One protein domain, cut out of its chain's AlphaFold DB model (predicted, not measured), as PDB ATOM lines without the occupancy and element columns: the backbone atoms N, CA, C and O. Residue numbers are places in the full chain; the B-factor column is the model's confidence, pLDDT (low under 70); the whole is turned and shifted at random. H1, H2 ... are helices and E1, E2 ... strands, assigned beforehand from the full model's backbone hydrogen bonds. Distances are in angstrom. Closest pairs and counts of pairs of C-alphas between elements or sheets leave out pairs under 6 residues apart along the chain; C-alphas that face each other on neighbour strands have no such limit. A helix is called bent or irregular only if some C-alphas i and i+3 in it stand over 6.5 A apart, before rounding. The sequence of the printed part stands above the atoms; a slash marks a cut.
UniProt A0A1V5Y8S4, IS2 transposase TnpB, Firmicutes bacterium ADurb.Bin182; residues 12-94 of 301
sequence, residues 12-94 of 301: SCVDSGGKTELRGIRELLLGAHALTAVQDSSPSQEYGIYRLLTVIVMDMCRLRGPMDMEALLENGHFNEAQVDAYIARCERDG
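This is residues 12 to 94 of the 301 residues of the protein "IS2 transposase TnpB" of Firmicutes bacterium ADurb.Bin182 (UniProt A0A1V5Y8S4). A small, twisted sheet of three short strands, E1, E2 and E3, has the short helix H1 over one face, while the long helix H2 runs from beside the E3 edge of this sheet, about perpendicular to H1, to the helix H4. H4 meets H1 near its own beginning and reaches away from the sheet, and H3 sits to one side, near H2 but touching no helix. The printed part has 83 residues with four named helices and three named strands, in the order E1, E2, H1, E3, H2, H3, H4; the sheet order is E2, E1, E3, all antiparallel, and the class is mostly helix. It is compact, with a radius of gyration of the C-alphas of 13.3 A, and spans 31 by 30 by 23 A.

The printed part begins with E1, residues 12 to 15, whose C-alpha 12 is at (119.681, 97.517, 118.054). E2 follows at residues 20 to 23. H1, residues 25 to 34, is 14.4 A long from first to last C-alpha, and it is irregular: C-alphas 30 and 33 are 7.8 A apart. E3, residues 35 to 38, begins directly after it. H2, residues 43 to 61, is the longest helix at 26.2 A and begins with C-alpha 43 at (120.630, 96.055, 105.831). H3, residues 66 to 75, measures 14.4 A. H4, residues 80 to 93, measures 19.9 A and ends with C-alpha 93 at (116.005, 71.455, 124.533).

In the sheet, E1 is the inner strand and E2 and E3 are edge strands. E1 and E2 form a hairpin, antiparallel at 124 degrees, with N 13 and O 21 within hydrogen-bond range at 2.9 A. E1 and E3 are antiparallel at 157 degrees, with N 14 and O 37 at 2.8 A and N 36 and O 14 at 2.8 A. The sheet is only just strongly twisted, its C-alphas lying up to 4.1 A off the best plane. E2, H1 and E3 make a split strand-helix-strand unit, two strands that follow each other among the strands of one sheet with a helix between them in the chain and E1 between them in the sheet; its crossover is right-handed. H1 is on the sheet at a height of 7.6 A, making two layers, a helix on one face of a sheet. It lies only just over E1, with 3 of its C-alphas falling on that strand, and runs along the strands, at 21 degrees to E1 on the local plane. H2 only grazes the sheet, with residues 45 to 50; the closest C-alphas of E3 and H2 are those of Val 38 and Glu 46, 6.5 A apart. H1 and H2 are close but not clearly touching, their closest C-alphas, Ile 25 and Leu 53, being 7.9 A apart, and stand about perpendicular at 84 degrees. H1 and H4 touch, closest at the C-alphas of Leu 30 and Glu 80, 6.6 A, at a shallow tilt of 22 degrees, opposite ways. H2, with residue 60 alone, and H4, with residues 82 to 86 alone, only just touch, with 3 pairs of C-alphas within 8 A; the closest are those of Met 60 and Tyr 86, 6.0 A, and the helices stand about perpendicular at 82 degrees. H2 and H3 are near each other, with 7 pairs of C-alphas within 10 A, while H3 and H4 are apart. In H2, H3 and H4 every O i to N i+4 pair is within hydrogen-bond range; in H1 4 of 6 are.

The C-alphas farthest apart in the domain are those of Gly 17 and Asp 93, 37.8 A. The printed part has no cut, and its six links between named elements are tight. The mean pLDDT of the printed part is 84.6; residues 44, 66 and 94 are under 70.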
ATOM      1  N   SER A  12     119.929  96.078 117.997       92.38
ATOM      2  CA  SER A  12     119.681  97.517 118.054       92.38
ATOM      3  C   SER A  12     118.258  97.827 117.578       92.38
ATOM      4  O   SER A  12     117.882  97.558 116.437       92.38
ATOM      5  N   CYS A  13     117.434  98.351 118.484       92.81
ATOM      6  CA  CYS A  13     116.021  98.643 118.269       92.81
ATOM      7  C   CYS A  13     115.757 100.144 118.366       92.81
ATOM      8  O   CYS A  13     116.329 100.819 119.220       92.81
ATOM      9  N   VAL A  14     114.856 100.644 117.524       92.06
ATOM     10  CA  VAL A  14     114.416 102.043 117.496       92.06
ATOM     11  C   VAL A  14     112.994 102.126 118.029       92.06
ATOM     12  O   VAL A  14     112.119 101.393 117.561       92.06
ATOM     13  N   ASP A  15     112.767 103.000 119.005       90.31
ATOM     14  CA  ASP A  15     111.434 103.276 119.537       90.31
ATOM     15  C   ASP A  15     110.677 104.348 118.733       90.31
ATOM     16  O   ASP A  15     111.225 105.031 117.865       90.31
ATOM     17  N   SER A  16     109.393 104.528 119.049       84.81
ATOM     18  CA  SER A  16     108.549 105.574 118.442       84.81
ATOM     19  C   SER A  16     109.043 107.016 118.649       84.81
ATOM     20  O   SER A  16     108.631 107.908 117.905       84.81
ATOM     21  N   GLY A  17     109.931 107.255 119.617       85.81
ATOM     22  CA  GLY A  17     110.598 108.537 119.849       85.81
ATOM     23  C   GLY A  17     111.898 108.715 119.054       85.81
ATOM     24  O   GLY A  17     112.521 109.772 119.151       85.81
ATOM     25  N   GLY A  18     112.312 107.711 118.273       85.25
ATOM     26  CA  GLY A  18     113.561 107.703 117.511       85.25
ATOM     27  C   GLY A  18     114.802 107.370 118.345       85.25
ATOM     28  O   GLY A  18     115.920 107.542 117.858       85.25
ATOM     29  N   LYS A  19     114.641 106.912 119.592       89.62
ATOM     30  CA  LYS A  19     115.756 106.501 120.450       89.62
ATOM     31  C   LYS A  19     116.185 105.080 120.096       89.62
ATOM     32  O   LYS A  19     115.352 104.184 119.967       89.62
ATOM     33  N   THR A  20     117.494 104.876 119.984       91.69
ATOM     34  CA  THR A  20     118.094 103.567 119.708       91.69
ATOM     35  C   THR A  20     118.625 102.928 120.988       91.69
ATOM     36  O   THR A  20     119.412 103.544 121.710       91.69
ATOM     37  N   GLU A  21     118.233 101.684 121.257       93.12
ATOM     38  CA  GLU A  21     118.699 100.896 122.404       93.12
ATOM     39  C   GLU A  21     118.962  99.441 122.010       93.12
ATOM     40  O   GLU A  21     118.249  98.869 121.184       93.12
ATOM     41  N   LEU A  22     119.973  98.824 122.628       93.25
ATOM     42  CA  LEU A  22     120.222  97.392 122.472       93.25
ATOM     43  C   LEU A  22     119.248  96.594 123.335       93.25
ATOM     44  O   LEU A  22     119.091  96.885 124.519       93.25
ATOM     45  N   ARG A  23     118.656  95.548 122.756       93.31
ATOM     46  CA  ARG A  23     117.728  94.631 123.426       93.31
ATOM     47  C   ARG A  23     118.096  93.179 123.144       93.31
ATOM     48  O   ARG A  23     118.678  92.851 122.107       93.31
ATOM     49  N   GLY A  24     117.802  92.307 124.105       91.38
ATOM     50  CA  GLY A  24     117.787  90.860 123.879       91.38
ATOM     51  C   GLY A  24     116.471  90.438 123.227       91.38
ATOM     52  O   GLY A  24     115.509  91.206 123.224       91.38
ATOM     53  N   ILE A  25     116.383  89.209 122.711       91.38
ATOM     54  CA  ILE A  25     115.157  88.717 122.052       91.38
ATOM     55  C   ILE A  25     113.942  88.799 122.989       91.38
ATOM     56  O   ILE A  25     112.872  89.219 122.554       91.38
ATOM     57  N   ARG A  26     114.096  88.451 124.276       93.25
ATOM     58  CA  ARG A  26     113.005  88.538 125.263       93.25
ATOM     59  C   ARG A  26     112.439  89.953 125.352       93.25
ATOM     60  O   ARG A  26     111.238  90.153 125.219       93.25
ATOM     61  N   GLU A  27     113.312  90.923 125.600       93.19
ATOM     62  CA  GLU A  27     112.927  92.321 125.794       93.19
ATOM     63  C   GLU A  27     112.367  92.936 124.509       93.19
ATOM     64  O   GLU A  27     111.398  93.694 124.559       93.19
ATOM     65  N   LEU A  28     112.935  92.566 123.358       94.06
ATOM     66  CA  LEU A  28     112.427  92.958 122.050       94.06
ATOM     67  C   LEU A  28     110.996  92.458 121.849       94.06
ATOM     68  O   LEU A  28     110.136  93.259 121.502       94.06
ATOM     69  N   LEU A  29     110.714  91.172 122.093       93.38
ATOM     70  CA  LEU A  29     109.369  90.612 121.915       93.38
ATOM     71  C   LEU A  29     108.351  91.275 122.850       93.38
ATOM     72  O   LEU A  29     107.294  91.704 122.396       93.38
ATOM     73  N   LEU A  30     108.667  91.430 124.138       93.44
ATOM     74  CA  LEU A  30     107.749  92.065 125.094       93.44
ATOM     75  C   LEU A  30     107.503  93.551 124.776       93.44
ATOM     76  O   LEU A  30     106.394  94.052 124.950       93.44
ATOM     77  N   GLY A  31     108.526  94.245 124.274       91.06
ATOM     78  CA  GLY A  31     108.470  95.659 123.908       91.06
ATOM     79  C   GLY A  31     108.095  95.942 122.452       91.06
ATOM     80  O   GLY A  31     108.077  97.108 122.074       91.06
ATOM     81  N   ALA A  32     107.804  94.923 121.634       90.31
ATOM     82  CA  ALA A  32     107.707  95.061 120.176       90.31
ATOM     83  C   ALA A  32     106.698  96.130 119.724       90.31
ATOM     84  O   ALA A  32     106.939  96.833 118.751       90.31
ATOM     85  N   HIS A  33     105.605  96.293 120.471       88.25
ATOM     86  CA  HIS A  33     104.545  97.270 120.214       88.25
ATOM     87  C   HIS A  33     104.997  98.740 120.318       88.25
ATOM     88  O   HIS A  33     104.335  99.623 119.780       88.25
ATOM     89  N   ALA A  34     106.102  99.013 121.016       89.06
ATOM     90  CA  ALA A  34     106.666 100.353 121.178       89.06
ATOM     91  C   ALA A  34     107.818 100.645 120.197       89.06
ATOM     92  O   ALA A  34     108.327 101.770 120.157       89.06
ATOM     93  N   LEU A  35     108.239  99.636 119.426       89.62
ATOM     94  CA  LEU A  35     109.347  99.720 118.485       89.62
ATOM     95  C   LEU A  35     108.844 100.057 117.082       89.62
ATOM     96  O   LEU A  35     107.804  99.574 116.641       89.62
ATOM     97  N   THR A  36     109.618 100.852 116.355       87.56
ATOM     98  CA  THR A  36     109.350 101.181 114.949       87.56
ATOM     99  C   THR A  36     110.234 100.400 113.990       87.56
ATOM    100  O   THR A  36     109.834 100.174 112.850       87.56
ATOM    101  N   ALA A  37     111.436 100.003 114.418       84.75
ATOM    102  CA  ALA A  37     112.362  99.235 113.592       84.75
ATOM    103  C   ALA A  37     113.420  98.509 114.434       84.75
ATOM    104  O   ALA A  37     113.802  98.961 115.513       84.75
ATOM    105  N   VAL A  38     113.956  97.418 113.890       88.06
ATOM    106  CA  VAL A  38     115.336  97.001 114.162       88.06
ATOM    107  C   VAL A  38     116.241  97.794 113.223       88.06
ATOM    108  O   VAL A  38     115.945  97.882 112.031       88.06
ATOM    109  N   GLN A  39     117.319  98.368 113.753       84.31
ATOM    110  CA  GLN A  39     118.299  99.127 112.985       84.31
ATOM    111  C   GLN A  39     119.695  98.603 113.289       84.31
ATOM    112  O   GLN A  39     120.153  98.713 114.422       84.31
ATOM    113  N   ASP A  40     120.385  98.098 112.277       80.81
ATOM    114  CA  ASP A  40     121.759  97.612 112.400       80.81
ATOM    115  C   ASP A  40     122.687  98.388 111.453       80.81
ATOM    116  O   ASP A  40     122.252  99.182 110.613       80.81
ATOM    117  N   SER A  41     123.991  98.168 111.600       71.81
ATOM    118  CA  SER A  41     125.037  98.756 110.768       71.81
ATOM    119  C   SER A  41     124.882  98.412 109.282       71.81
ATOM    120  O   SER A  41     125.315  99.184 108.430       71.81
ATOM    121  N   SER A  42     124.193  97.306 108.976       71.25
ATOM    122  CA  SER A  42     124.002  96.759 107.635       71.25
ATOM    123  C   SER A  42     122.552  96.282 107.409       71.25
ATOM    124  O   SER A  42     122.045  95.489 108.208       71.25
ATOM    125  N   PRO A  43     121.879  96.669 106.303       70.56
ATOM    126  CA  PRO A  43     120.630  96.055 105.831       70.56
ATOM    127  C   PRO A  43     120.627  94.519 105.815       70.56
ATOM    128  O   PRO A  43     119.614  93.892 106.120       70.56
ATOM    129  N   SER A  44     121.759  93.896 105.482       64.06
ATOM    130  CA  SER A  44     121.900  92.436 105.481       64.06
ATOM    131  C   SER A  44     121.866  91.843 106.897       64.06
ATOM    132  O   SER A  44     121.331  90.751 107.105       64.06
ATOM    133  N   GLN A  45     122.403  92.555 107.891       72.25
ATOM    134  CA  GLN A  45     122.296  92.174 109.305       72.25
ATOM    135  C   GLN A  45     120.877  92.398 109.835       72.25
ATOM    136  O   GLN A  45     120.324  91.491 110.458       72.25
ATOM    137  N   GLU A  46     120.249  93.529 109.493       77.56
ATOM    138  CA  GLU A  46     118.826  93.773 109.767       77.56
ATOM    139  C   GLU A  46     117.969  92.623 109.209       77.56
ATOM    140  O   GLU A  46     117.135  92.071 109.926       77.56
ATOM    141  N   TYR A  47     118.228  92.171 107.974       71.31
ATOM    142  CA  TYR A  47     117.557  91.007 107.386       71.31
ATOM    143  C   TYR A  47     117.769  89.727 108.189       71.31
ATOM    144  O   TYR A  47     116.810  89.001 108.463       71.31
ATOM    145  N   GLY A  48     119.018  89.435 108.557       72.88
ATOM    146  CA  GLY A  48     119.352  88.277 109.380       72.88
ATOM    147  C   GLY A  48     118.563  88.272 110.689       72.88
ATOM    148  O   GLY A  48     118.013  87.237 111.072       72.88
ATOM    149  N   ILE A  49     118.428  89.441 111.318       83.06
ATOM    150  CA  ILE A  49     117.653  89.621 112.544       83.06
ATOM    151  C   ILE A  49     116.156  89.448 112.275       83.06
ATOM    152  O   ILE A  49     115.521  88.651 112.959       83.06
ATOM    153  N   TYR A  50     115.578  90.100 111.260       82.19
ATOM    154  CA  TYR A  50     114.158  89.927 110.927       82.19
ATOM    155  C   TYR A  50     113.814  88.472 110.598       82.19
ATOM    156  O   TYR A  50     112.777  87.977 111.042       82.19
ATOM    157  N   ARG A  51     114.682  87.744 109.881       78.75
ATOM    158  CA  ARG A  51     114.496  86.305 109.640       78.75
ATOM    159  C   ARG A  51     114.524  85.505 110.931       78.75
ATOM    160  O   ARG A  51     113.643  84.674 111.134       78.75
ATOM    161  N   LEU A  52     115.510  85.750 111.791       82.25
ATOM    162  CA  LEU A  52     115.608  85.080 113.084       82.25
ATOM    163  C   LEU A  52     114.346  85.328 113.922       82.25
ATOM    164  O   LEU A  52     113.731  84.375 114.396       82.25
ATOM    165  N   LEU A  53     113.925  86.589 114.046       86.19
ATOM    166  CA  LEU A  53     112.723  86.985 114.779       86.19
ATOM    167  C   LEU A  53     111.461  86.355 114.183       86.19
ATOM    168  O   LEU A  53     110.631  85.843 114.927       86.19
ATOM    169  N   THR A  54     111.341  86.321 112.855       82.12
ATOM    170  CA  THR A  54     110.206  85.687 112.169       82.12
ATOM    171  C   THR A  54     110.113  84.210 112.534       82.12
ATOM    172  O   THR A  54     109.050  83.729 112.911       82.12
ATOM    173  N   VAL A  55     111.235  83.490 112.485       80.25
ATOM    174  CA  VAL A  55     111.287  82.061 112.818       80.25
ATOM    175  C   VAL A  55     110.947  81.820 114.288       80.25
ATOM    176  O   VAL A  55     110.189  80.901 114.597       80.25
ATOM    177  N   ILE A  56     111.455  82.666 115.186       85.81
ATOM    178  CA  ILE A  56     111.131  82.613 116.615       85.81
ATOM    179  C   ILE A  56     109.634  82.817 116.835       85.81
ATOM    180  O   ILE A  56     109.009  82.004 117.510       85.81
ATOM    181  N   VAL A  57     109.039  83.850 116.235       87.06
ATOM    182  CA  VAL A  57     107.603  84.139 116.361       87.06
ATOM    183  C   VAL A  57     106.762  82.999 115.787       87.06
ATOM    184  O   VAL A  57     105.817  82.551 116.434       87.06
ATOM    185  N   MET A  58     107.129  82.458 114.623       83.38
ATOM    186  CA  MET A  58     106.425  81.325 114.016       83.38
ATOM    187  C   MET A  58     106.464  80.068 114.899       83.38
ATOM    188  O   MET A  58     105.432  79.422 115.083       83.38
ATOM    189  N   ASP A  59     107.618  79.726 115.482       83.38
ATOM    190  CA  ASP A  59     107.759  78.550 116.356       83.38
ATOM    191  C   ASP A  59     107.149  78.765 117.755       83.38
ATOM    192  O   ASP A  59     106.590  77.835 118.352       83.38
ATOM    193  N   MET A  60     107.222  79.989 118.285       88.38
ATOM    194  CA  MET A  60     106.641  80.377 119.573       88.38
ATOM    195  C   MET A  60     105.114  80.380 119.523       88.38
ATOM    196  O   MET A  60     104.466  79.756 120.366       88.38
ATOM    197  N   CYS A  61     104.545  81.049 118.521       85.69
ATOM    198  CA  CYS A  61     103.102  81.203 118.363       85.69
ATOM    199  C   CYS A  61     102.463  80.038 117.596       85.69
ATOM    200  O   CYS A  61     101.240  79.956 117.539       85.69
ATOM    201  N   ARG A  62     103.268  79.116 117.042       83.12
ATOM    202  CA  ARG A  62     102.805  77.970 116.241       83.12
ATOM    203  C   ARG A  62     101.886  78.406 115.096       83.12
ATOM    204  O   ARG A  62     100.880  77.747 114.848       83.12
ATOM    205  N   LEU A  63     102.247  79.490 114.411       78.12
ATOM    206  CA  LEU A  63     101.464  80.057 113.309       78.12
ATOM    207  C   LEU A  63     101.421  79.055 112.146       78.12
ATOM    208  O   LEU A  63     102.465  78.671 111.615       78.12
ATOM    209  N   ARG A  64     100.222  78.602 111.766       71.75
ATOM    210  CA  ARG A  64     100.004  77.609 110.698       71.75
ATOM    211  C   ARG A  64      99.349  78.204 109.459       71.75
ATOM    212  O   ARG A  64      99.335  77.546 108.420       71.75
ATOM    213  N   GLY A  65      98.833  79.428 109.541       70.94
ATOM    214  CA  GLY A  65      98.243  80.107 108.397       70.94
ATOM    215  C   GLY A  65      97.939  81.591 108.622       70.94
ATOM    216  O   GLY A  65      98.220  82.131 109.692       70.94
ATOM    217  N   PRO A  66      97.350  82.255 107.611       69.69
ATOM    218  CA  PRO A  66      97.090  83.697 107.624       69.69
ATOM    219  C   PRO A  66      96.181  84.163 108.768       69.69
ATOM    220  O   PRO A  66      96.423  85.226 109.325       69.69
ATOM    221  N   MET A  67      95.192  83.354 109.171       73.19
ATOM    222  CA  MET A  67      94.296  83.718 110.281       73.19
ATOM    223  C   MET A  67      95.024  83.799 111.630       73.19
ATOM    224  O   MET A  67      94.696  84.649 112.450       73.19
ATOM    225  N   ASP A  68      96.040  82.957 111.855       75.38
ATOM    226  CA  ASP A  68      96.831  83.015 113.089       75.38
ATOM    227  C   ASP A  68      97.682  84.297 113.134       75.38
ATOM    228  O   ASP A  68      97.888  84.876 114.198       75.38
ATOM    229  N   MET A  69      98.165  84.748 111.968       75.12
ATOM    230  CA  MET A  69      98.892  86.014 111.825       75.12
ATOM    231  C   MET A  69      97.979  87.214 112.075       75.12
ATOM    232  O   MET A  69      98.374  88.115 112.808       75.12
ATOM    233  N   GLU A  70      96.770  87.227 111.508       80.12
ATOM    234  CA  GLU A  70      95.789  88.293 111.757       80.12
ATOM    235  C   GLU A  70      95.437  88.384 113.242       80.12
ATOM    236  O   GLU A  70      95.560  89.456 113.825       80.12
ATOM    237  N   ALA A  71      95.138  87.254 113.890       81.38
ATOM    238  CA  ALA A  71      94.864  87.224 115.325       81.38
ATOM    239  C   ALA A  71      96.061  87.715 116.165       81.38
ATOM    240  O   ALA A  71      95.885  88.396 117.176       81.38
ATOM    241  N   LEU A  72      97.296  87.390 115.768       83.69
ATOM    242  CA  LEU A  72      98.496  87.890 116.443       83.69
ATOM    243  C   LEU A  72      98.638  89.413 116.292       83.69
ATOM    244  O   LEU A  72      98.947  90.096 117.268       83.69
ATOM    245  N   LEU A  73      98.394  89.939 115.090       82.75
ATOM    246  CA  LEU A  73      98.462  91.371 114.800       82.75
ATOM    247  C   LEU A  73      97.348  92.156 115.507       82.75
ATOM    248  O   LEU A  73      97.619  93.233 116.030       82.75
ATOM    249  N   GLU A  74      96.132  91.608 115.583       85.62
ATOM    250  CA  GLU A  74      95.001  92.210 116.306       85.62
ATOM    251  C   GLU A  74      95.259  92.321 117.810       85.62
ATOM    252  O   GLU A  74      94.896  93.323 118.425       85.62
ATOM    253  N   ASN A  75      95.925  91.325 118.405       85.50
ATOM    254  CA  ASN A  75      96.318  91.390 119.812       85.50
ATOM    255  C   ASN A  75      97.332  92.513 120.076       85.50
ATOM    256  O   ASN A  75      97.376  93.036 121.183       85.50
ATOM    257  N   GLY A  76      98.176  92.864 119.100       84.25
ATOM    258  CA  GLY A  76      99.118  93.987 119.187       84.25
ATOM    259  C   GLY A  76     100.257  93.833 120.204       84.25
ATOM    260  O   GLY A  76     101.148  94.677 120.250       84.25
ATOM    261  N   HIS A  77     100.272  92.767 121.008       89.62
ATOM    262  CA  HIS A  77     101.288  92.493 122.022       89.62
ATOM    263  C   HIS A  77     101.488  90.987 122.244       89.62
ATOM    264  O   HIS A  77     100.538  90.199 122.212       89.62
ATOM    265  N   PHE A  78     102.730  90.586 122.522       91.50
ATOM    266  CA  PHE A  78     103.067  89.205 122.866       91.50
ATOM    267  C   PHE A  78     102.759  88.905 124.338       91.50
ATOM    268  O   PHE A  78     102.996  89.730 125.218       91.50
ATOM    269  N   ASN A  79     102.253  87.703 124.617       90.31
ATOM    270  CA  ASN A  79     101.973  87.263 125.981       90.31
ATOM    271  C   ASN A  79     103.277  86.907 126.718       90.31
ATOM    272  O   ASN A  79     104.023  86.038 126.269       90.31
ATOM    273  N   GLU A  80     103.529  87.529 127.873       93.00
ATOM    274  CA  GLU A  80     104.781  87.331 128.618       93.00
ATOM    275  C   GLU A  80     105.006  85.879 129.054       93.00
ATOM    276  O   GLU A  80     106.087  85.333 128.840       93.00
ATOM    277  N   ALA A  81     103.971  85.206 129.566       93.38
ATOM    278  CA  ALA A  81     104.081  83.808 129.975       93.38
ATOM    279  C   ALA A  81     104.402  82.883 128.788       93.38
ATOM    280  O   ALA A  81     105.134  81.905 128.944       93.38
ATOM    281  N   GLN A  82     103.894  83.195 127.590       92.38
ATOM    282  CA  GLN A  82     104.221  82.461 126.366       92.38
ATOM    283  C   GLN A  82     105.684  82.668 125.949       92.38
ATOM    284  O   GLN A  82     106.357  81.691 125.611       92.38
ATOM    285  N   VAL A  83     106.178  83.911 125.997       92.69
ATOM    286  CA  VAL A  83     107.578  84.250 125.688       92.69
ATOM    287  C   VAL A  83     108.524  83.540 126.660       92.69
ATOM    288  O   VAL A  83     109.481  82.895 126.234       92.69
ATOM    289  N   ASP A  84     108.226  83.573 127.957       92.75
ATOM    290  CA  ASP A  84     109.057  82.926 128.975       92.75
ATOM    291  C   ASP A  84     109.032  81.400 128.863       92.75
ATOM    292  O   ASP A  84     110.078  80.751 128.958       92.75
ATOM    293  N   ALA A  85     107.867  80.811 128.581       91.12
ATOM    294  CA  ALA A  85     107.756  79.378 128.321       91.12
ATOM    295  C   ALA A  85     108.559  78.951 127.080       91.12
ATOM    296  O   ALA A  85     109.154  77.868 127.072       91.12
ATOM    297  N   TYR A  86     108.596  79.792 126.042       89.88
ATOM    298  CA  TYR A  86     109.399  79.561 124.844       89.88
ATOM    299  C   TYR A  86     110.896  79.603 125.142       89.88
ATOM    300  O   TYR A  86     111.611  78.665 124.795       89.88
ATOM    301  N   ILE A  87     111.366  80.639 125.840       88.50
ATOM    302  CA  ILE A  87     112.779  80.771 126.215       88.50
ATOM    303  C   ILE A  87     113.209  79.587 127.084       88.50
ATOM    304  O   ILE A  87     114.209  78.945 126.778       88.50
ATOM    305  N   ALA A  88     112.411  79.222 128.092       88.75
ATOM    306  CA  ALA A  88     112.698  78.070 128.944       88.75
ATOM    307  C   ALA A  88     112.747  76.749 128.155       88.75
ATOM    308  O   ALA A  88     113.511  75.848 128.498       88.75
ATOM    309  N   ARG A  89     111.948  76.611 127.085       86.94
ATOM    310  CA  ARG A  89     112.040  75.472 126.159       86.94
ATOM    311  C   ARG A  89     113.362  75.491 125.392       86.94
ATOM    312  O   ARG A  89     114.036  74.470 125.355       86.94
ATOM    313  N   CYS A  90     113.754  76.633 124.828       83.69
ATOM    314  CA  CYS A  90     115.026  76.777 124.113       83.69
ATOM    315  C   CYS A  90     116.244  76.511 125.010       83.69
ATOM    316  O   CYS A  90     117.216  75.924 124.545       83.69
ATOM    317  N   GLU A  91     116.193  76.909 126.283       83.31
ATOM    318  CA  GLU A  91     117.260  76.654 127.260       83.31
ATOM    319  C   GLU A  91     117.383  75.167 127.624       83.31
ATOM    320  O   GLU A  91     118.494  74.682 127.834       83.31
ATOM    321  N   ARG A  92     116.262  74.435 127.694       82.69
ATOM    322  CA  ARG A  92     116.258  72.996 128.008       82.69
ATOM    323  C   ARG A  92     116.634  72.125 126.816       82.69
ATOM    324  O   ARG A  92     117.460  71.227 126.954       82.69
ATOM    325  N   ASP A  93     116.008  72.378 125.673       79.06
ATOM    326  CA  ASP A  93     116.005  71.455 124.533       79.06
ATOM    327  C   ASP A  93     116.939  71.918 123.400       79.06
ATOM    328  O   ASP A  93     117.135  71.211 122.411       79.06
ATOM    329  N   GLY A  94     117.522  73.114 123.537       65.44
ATOM    330  CA  GLY A  94     118.149  73.838 122.440       65.44
ATOM    331  C   GLY A  94     117.100  74.448 121.499       65.44
ATOM    332  O   GLY A  94     115.925  74.066 121.503       65.44
TER     333      GLY A  94